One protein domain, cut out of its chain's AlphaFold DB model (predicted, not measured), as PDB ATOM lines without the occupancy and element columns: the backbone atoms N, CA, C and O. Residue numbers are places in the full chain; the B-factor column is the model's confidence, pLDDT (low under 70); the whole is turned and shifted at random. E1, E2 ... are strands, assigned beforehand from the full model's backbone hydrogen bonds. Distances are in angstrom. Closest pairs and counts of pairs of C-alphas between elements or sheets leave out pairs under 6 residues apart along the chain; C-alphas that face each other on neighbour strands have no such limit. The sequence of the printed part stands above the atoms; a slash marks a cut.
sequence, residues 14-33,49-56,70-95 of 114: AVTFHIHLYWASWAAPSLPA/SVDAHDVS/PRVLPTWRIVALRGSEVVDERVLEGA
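Overview. This is residues 14 to 33, 49 to 56 and 70 to 95 of the 114 residues of an uncharacterized protein of Dermabacter hominis (UniProt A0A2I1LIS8). One twisted sheet of four strands, with both faces bare of helices, makes a long rod; E3 and E4 form a hairpin at one edge and the shorter E2 is the other edge. The printed part has 54 residues and the strands E1, E2, E3 and E4, in sheet order E2 E1 E3 E4, mixed. The class is all strand; the whole is only just loose, close to compact, with a radius of gyration of the C-alphas of 12.3 A and spans of 38 by 17 by 16 A.

Along the chain. E1, residues 15 to 23, starts at C-alpha 15 (187.484, 152.659, 124.589) and is 26.0 A long. E2, residues 49 to 54, is 16.7 A long. E3, residues 75 to 82, is 22.9 A long. E4, residues 85 to 93, is 23.5 A long, bends by 59 degrees at residue 88 and ends at C-alpha 93 (190.153, 160.944, 102.407).

Arrangement. E1 and E3 are antiparallel at 160 degrees, with N 18 and O 79 2.8 A apart, within hydrogen-bond range. E2 is parallel to E1 at 21 degrees, with N 21 and O 51 at 2.8 A. The hairpin E3 and E4 is antiparallel at 165 degrees, with N 78 and O 90 at 2.8 A. E2 and E4 are apart.

Size, cuts and confidence. The C-alphas farthest apart, of Ala 14 and Trp 26, are 37.9 A apart. Residues 34 to 48 and 57 to 69 are not printed; the C-alpha gaps are 15.9 A from 33 to 49 and 12.3 A from 56 to 70. The link E3 to E4 is tight. Residues 28 to 31 have pLDDT under 70.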
ATOM      1  N   ALA A  14     185.953 150.086 128.407       87.19
ATOM      2  CA  ALA A  14     187.171 150.601 127.799       87.19
ATOM      3  C   ALA A  14     186.889 151.100 126.375       87.19
ATOM      4  O   ALA A  14     186.052 150.538 125.662       87.19
ATOM      5  N   VAL A  15     187.597 152.151 125.958       92.19
ATOM      6  CA  VAL A  15     187.484 152.659 124.589       92.19
ATOM      7  C   VAL A  15     188.199 151.699 123.640       92.19
ATOM      8  O   VAL A  15     189.361 151.344 123.844       92.19
ATOM      9  N   THR A  16     187.489 151.285 122.598       94.44
ATOM     10  CA  THR A  16     188.002 150.483 121.484       94.44
ATOM     11  C   THR A  16     187.990 151.318 120.212       94.44
ATOM     12  O   THR A  16     187.275 152.312 120.120       94.44
ATOM     13  N   PHE A  17     188.813 150.952 119.240       94.88
ATOM     14  CA  PHE A  17     188.986 151.695 118.002       94.88
ATOM     15  C   PHE A  17     188.726 150.781 116.810       94.88
ATOM     16  O   PHE A  17     189.237 149.667 116.744       94.88
ATOM     17  N   HIS A  18     187.951 151.260 115.850       95.00
ATOM     18  CA  HIS A  18     187.612 150.534 114.635       95.00
ATOM     19  C   HIS A  18     188.095 151.340 113.436       95.00
ATOM     20  O   HIS A  18     187.626 152.450 113.192       95.00
ATOM     21  N   ILE A  19     189.072 150.805 112.711       95.50
ATOM     22  CA  ILE A  19     189.612 151.401 111.493       95.50
ATOM     23  C   ILE A  19     188.920 150.735 110.310       95.50
ATOM     24  O   ILE A  19     189.105 149.552 110.052       95.50
ATOM     25  N   HIS A  20     188.158 151.507 109.555       94.31
ATOM     26  CA  HIS A  20     187.479 151.060 108.352       94.31
ATOM     27  C   HIS A  20     188.130 151.687 107.122       94.31
ATOM     28  O   HIS A  20     188.217 152.908 107.019       94.31
ATOM     29  N   LEU A  21     188.551 150.860 106.172       93.12
ATOM     30  CA  LEU A  21     188.912 151.279 104.824       93.12
ATOM     31  C   LEU A  21     187.709 151.078 103.906       93.12
ATOM     32  O   LEU A  21     187.276 149.950 103.724       93.12
ATOM     33  N   TYR A  22     187.235 152.134 103.261       90.88
ATOM     34  CA  TYR A  22     186.294 152.046 102.151       90.88
ATOM     35  C   TYR A  22     187.051 152.255 100.847       90.88
ATOM     36  O   TYR A  22     187.745 153.260 100.679       90.88
ATOM     37  N   TRP A  23     186.949 151.309  99.923       89.19
ATOM     38  CA  TRP A  23     187.664 151.335  98.648       89.19
ATOM     39  C   TRP A  23     186.819 150.674  97.559       89.19
ATOM     40  O   TRP A  23     185.835 150.016  97.868       89.19
ATOM     41  N   ALA A  24     187.179 150.859  96.291       86.81
ATOM     42  CA  ALA A  24     186.499 150.209  95.175       86.81
ATOM     43  C   ALA A  24     187.507 149.429  94.333       86.81
ATOM     44  O   ALA A  24     188.446 150.020  93.789       86.81
ATOM     45  N   SER A  25     187.302 148.120  94.190       83.06
ATOM     46  CA  SER A  25     188.194 147.270  93.389       83.06
ATOM     47  C   SER A  25     188.191 147.615  91.896       83.06
ATOM     48  O   SER A  25     189.239 147.521  91.256       83.06
ATOM     49  N   TRP A  26     187.070 148.110  91.350       78.25
ATOM     50  CA  TRP A  26     187.001 148.593  89.960       78.25
ATOM     51  C   TRP A  26     187.845 149.849  89.714       78.25
ATOM     52  O   TRP A  26     188.316 150.057  88.597       78.25
ATOM     53  N   ALA A  27     188.038 150.690  90.736       70.12
ATOM     54  CA  ALA A  27     188.708 151.976  90.578       70.12
ATOM     55  C   ALA A  27     190.229 151.823  90.471       70.12
ATOM     56  O   ALA A  27     190.869 152.627  89.796       70.12
ATOM     57  N   ALA A  28     190.809 150.791  91.096       63.22
ATOM     58  CA  ALA A  28     192.175 150.381  90.799       63.22
ATOM     59  C   ALA A  28     192.506 148.975  91.366       63.22
ATOM     60  O   ALA A  28     192.688 148.815  92.576       63.22
ATOM     61  N   PRO A  29     192.681 147.956  90.499       60.56
ATOM     62  CA  PRO A  29     192.957 146.573  90.907       60.56
ATOM     63  C   PRO A  29     194.354 146.369  91.523       60.56
ATOM     64  O   PRO A  29     194.636 145.317  92.087       60.56
ATOM     65  N   SER A  30     195.232 147.371  91.435       58.75
ATOM     66  CA  SER A  30     196.588 147.373  91.997       58.75
ATOM     67  C   SER A  30     196.725 148.204  93.280       58.75
ATOM     68  O   SER A  30     197.850 148.484  93.701       58.75
ATOM     69  N   LEU A  31     195.617 148.650  93.894       62.97
ATOM     70  CA  LEU A  31     195.691 149.605  95.001       62.97
ATOM     71  C   LEU A  31     196.492 149.065  96.195       62.97
ATOM     72  O   LEU A  31     196.217 147.973  96.692       62.97
ATOM     73  N   PRO A  32     197.400 149.882  96.756       74.56
ATOM     74  CA  PRO A  32     198.076 149.566  98.006       74.56
ATOM     75  C   PRO A  32     197.139 149.650  99.219       74.56
ATOM     76  O   PRO A  32     197.549 149.273 100.308       74.56
ATOM     77  N   ALA A  33     195.901 150.144  99.087       79.81
ATOM     78  CA  ALA A  33     195.028 150.408 100.232       79.81
ATOM     79  C   ALA A  33     194.570 149.129 100.973       79.81
ATOM     80  O   ALA A  33     194.773 149.073 102.187       79.81
ATOM     81  N   SER A  49     190.509 147.273 115.916       93.31
ATOM     82  CA  SER A  49     190.115 146.411 114.803       93.31
ATOM     83  C   SER A  49     190.322 147.145 113.483       93.31
ATOM     84  O   SER A  49     190.264 148.375 113.428       93.31
ATOM     85  N   VAL A  50     190.611 146.395 112.421       94.00
ATOM     86  CA  VAL A  50     190.824 146.952 111.082       94.00
ATOM     87  C   VAL A  50     190.017 146.149 110.076       94.00
ATOM     88  O   VAL A  50     190.284 144.961 109.880       94.00
ATOM     89  N   ASP A  51     189.087 146.810 109.397       91.25
ATOM     90  CA  ASP A  51     188.194 146.235 108.395       91.25
ATOM     91  C   ASP A  51     188.342 146.963 107.061       91.25
ATOM     92  O   ASP A  51     188.541 148.177 107.017       91.25
ATOM     93  N   ALA A  52     188.234 146.223 105.961       89.50
ATOM     94  CA  ALA A  52     188.246 146.781 104.616       89.50
ATOM     95  C   ALA A  52     186.947 146.412 103.904       89.50
ATOM     96  O   ALA A  52     186.615 145.236 103.778       89.50
ATOM     97  N   HIS A  53     186.250 147.431 103.422       88.25
ATOM     98  CA  HIS A  53     184.964 147.360 102.750       88.25
ATOM     99  C   HIS A  53     185.165 147.718 101.285       88.25
ATOM    100  O   HIS A  53     185.503 148.859 100.956       88.25
ATOM    101  N   ASP A  54     184.986 146.733 100.410       86.12
ATOM    102  CA  ASP A  54     184.922 146.991  98.978       86.12
ATOM    103  C   ASP A  54     183.509 147.474  98.631       86.12
ATOM    104  O   ASP A  54     182.548 146.712  98.681       86.12
ATOM    105  N   VAL A  55     183.363 148.759  98.311       82.31
ATOM    106  CA  VAL A  55     182.060 149.366  97.997       82.31
ATOM    107  C   VAL A  55     181.637 149.132  96.546       82.31
ATOM    108  O   VAL A  55     180.531 149.501  96.169       82.31
ATOM    109  N   SER A  56     182.486 148.508  95.722       70.81
ATOM    110  CA  SER A  56     182.109 148.097  94.360       70.81
ATOM    111  C   SER A  56     181.089 146.963  94.320       70.81
ATOM    112  O   SER A  56     180.358 146.840  93.343       70.81
ATOM    113  N   PRO A  70     181.200 157.250 101.945       82.62
ATOM    114  CA  PRO A  70     182.386 158.040 101.627       82.62
ATOM    115  C   PRO A  70     182.202 158.799 100.306       82.62
ATOM    116  O   PRO A  70     181.746 158.238  99.312       82.62
ATOM    117  N   ARG A  71     182.587 160.080 100.282       85.81
ATOM    118  CA  ARG A  71     182.542 160.917  99.065       85.81
ATOM    119  C   ARG A  71     183.748 160.695  98.156       85.81
ATOM    120  O   ARG A  71     183.656 160.894  96.947       85.81
ATOM    121  N   VAL A  72     184.871 160.298  98.749       87.62
ATOM    122  CA  VAL A  72     186.151 160.037  98.086       87.62
ATOM    123  C   VAL A  72     186.537 158.581  98.329       87.62
ATOM    124  O   VAL A  72     186.245 158.027  99.386       87.62
ATOM    125  N   LEU A  73     187.207 157.945  97.369       87.62
ATOM    126  CA  LEU A  73     187.767 156.604  97.536       87.62
ATOM    127  C   LEU A  73     189.259 156.590  97.144       87.62
ATOM    128  O   LEU A  73     189.629 157.246  96.169       87.62
ATOM    129  N   PRO A  74     190.110 155.823  97.852       90.50
ATOM    130  CA  PRO A  74     189.802 155.170  99.122       90.50
ATOM    131  C   PRO A  74     189.572 156.205 100.239       90.50
ATOM    132  O   PRO A  74     190.021 157.340 100.131       90.50
ATOM    133  N   THR A  75     188.863 155.818 101.296       92.50
ATOM    134  CA  THR A  75     188.675 156.630 102.507       92.50
ATOM    135  C   THR A  75     188.877 155.762 103.733       92.50
ATOM    136  O   THR A  75     188.356 154.650 103.807       92.50
ATOM    137  N   TRP A  76     189.607 156.282 104.713       94.12
ATOM    138  CA  TRP A  76     189.786 155.656 106.015       94.12
ATOM    139  C   TRP A  76     188.906 156.350 107.045       94.12
ATOM    140  O   TRP A  76     188.895 157.574 107.126       94.12
ATOM    141  N   ARG A  77     188.205 155.577 107.866       95.19
ATOM    142  CA  ARG A  77     187.426 156.073 109.001       95.19
ATOM    143  C   ARG A  77     187.877 155.358 110.263       95.19
ATOM    144  O   ARG A  77     187.828 154.137 110.318       95.19
ATOM    145  N   ILE A  78     188.304 156.109 111.263       96.00
ATOM    146  CA  ILE A  78     188.690 155.616 112.582       96.00
ATOM    147  C   ILE A  78     187.568 155.997 113.538       96.00
ATOM    148  O   ILE A  78     187.273 157.177 113.687       96.00
ATOM    149  N   VAL A  79     186.936 155.014 114.163       95.19
ATOM    150  CA  VAL A  79     185.823 155.212 115.096       95.19
ATOM    151  C   VAL A  79     186.278 154.796 116.479       95.19
ATOM    152  O   VAL A  79     186.744 153.671 116.650       95.19
ATOM    153  N   ALA A  80     186.136 155.675 117.462       95.00
ATOM    154  CA  ALA A  80     186.313 155.324 118.858       95.00
ATOM    155  C   ALA A  80     184.961 154.942 119.465       95.00
ATOM    156  O   ALA A  80     184.005 155.717 119.415       95.00
ATOM    157  N   LEU A  81     184.887 153.749 120.047       93.25
ATOM    158  CA  LEU A  81     183.690 153.208 120.677       93.25
ATOM    159  C   LEU A  81     183.903 153.013 122.172       93.25
ATOM    160  O   LEU A  81     184.891 152.411 122.593       93.25
ATOM    161  N   ARG A  82     182.934 153.447 122.973       91.38
ATOM    162  CA  ARG A  82     182.809 153.094 124.389       91.38
ATOM    163  C   ARG A  82     181.598 152.174 124.533       91.38
ATOM    164  O   ARG A  82     180.457 152.625 124.523       91.38
ATOM    165  N   GLY A  83     181.839 150.865 124.607       88.00
ATOM    166  CA  GLY A  83     180.765 149.879 124.452       88.00
ATOM    167  C   GLY A  83     180.199 149.924 123.029       88.00
ATOM    168  O   GLY A  83     180.915 149.618 122.082       88.00
ATOM    169  N   SER A  84     178.934 150.318 122.878       86.00
ATOM    170  CA  SER A  84     178.276 150.484 121.568       86.00
ATOM    171  C   SER A  84     178.148 151.945 121.123       86.00
ATOM    172  O   SER A  84     177.659 152.203 120.025       86.00
ATOM    173  N   GLU A  85     178.563 152.903 121.955       89.75
ATOM    174  CA  GLU A  85     178.447 154.330 121.655       89.75
ATOM    175  C   GLU A  85     179.698 154.844 120.944       89.75
ATOM    176  O   GLU A  85     180.820 154.593 121.392       89.75
ATOM    177  N   VAL A  86     179.506 155.594 119.856       91.00
ATOM    178  CA  VAL A  86     180.585 156.347 119.206       91.00
ATOM    179  C   VAL A  86     180.909 157.556 120.068       91.00
ATOM    180  O   VAL A  86     180.059 158.423 120.256       91.00
ATOM    181  N   VAL A  87     182.132 157.606 120.590       93.19
ATOM    182  CA  VAL A  87     182.602 158.733 121.411       93.19
ATOM    183  C   VAL A  87     183.387 159.755 120.600       93.19
ATOM    184  O   VAL A  87     183.376 160.926 120.956       93.19
ATOM    185  N   ASP A  88     184.040 159.326 119.520       93.81
ATOM    186  CA  ASP A  88     184.733 160.211 118.587       93.81
ATOM    187  C   ASP A  88     184.994 159.493 117.250       93.81
ATOM    188  O   ASP A  88     184.955 158.257 117.170       93.81
ATOM    189  N   GLU A  89     185.278 160.250 116.194       94.25
ATOM    190  CA  GLU A  89     185.647 159.713 114.890       94.25
ATOM    191  C   GLU A  89     186.632 160.598 114.119       94.25
ATOM    192  O   GLU A  89     186.672 161.819 114.247       94.25
ATOM    193  N   ARG A  90     187.419 159.967 113.243       95.56
ATOM    194  CA  ARG A  90     188.329 160.660 112.330       95.56
ATOM    195  C   ARG A  90     188.266 160.059 110.936       95.56
ATOM    196  O   ARG A  90     188.345 158.842 110.776       95.56
ATOM    197  N   VAL A  91     188.163 160.913 109.921       95.38
ATOM    198  CA  VAL A  91     188.096 160.514 108.509       95.38
ATOM    199  C   VAL A  91     189.327 161.032 107.768       95.38
ATOM    200  O   VAL A  91     189.698 162.194 107.910       95.38
ATOM    201  N   LEU A  92     189.956 160.165 106.976       94.62
ATOM    202  CA  LEU A  92     191.067 160.494 106.089       94.62
ATOM    203  C   LEU A  92     190.673 160.125 104.658       94.62
ATOM    204  O   LEU A  92     190.503 158.948 104.334       94.62
ATOM    205  N   GLU A  93     190.520 161.133 103.809       92.44
ATOM    206  CA  GLU A  93     190.153 160.944 102.407       92.44
ATOM    207  C   GLU A  93     191.392 160.709 101.531       92.44
ATOM    208  O   GLU A  93     192.436 161.342 101.697       92.44
ATOM    209  N   GLY A  94     191.253 159.816 100.553       87.56
ATOM    210  CA  GLY A  94     192.286 159.490  99.582       87.56
ATOM    211  C   GLY A  94     193.228 158.366 100.019       87.56
ATOM    212  O   GLY A  94     193.057 157.686 101.034       87.56
ATOM    213  N   ALA A  95     194.247 158.132  99.190       85.69
ATOM    214  CA  ALA A  95     195.232 157.079  99.406       85.69
ATOM    215  C   ALA A  95     196.207 157.446 100.539       85.69
ATOM    216  O   ALA A  95     197.316 157.922 100.300       85.69
TER     217      ALA A  95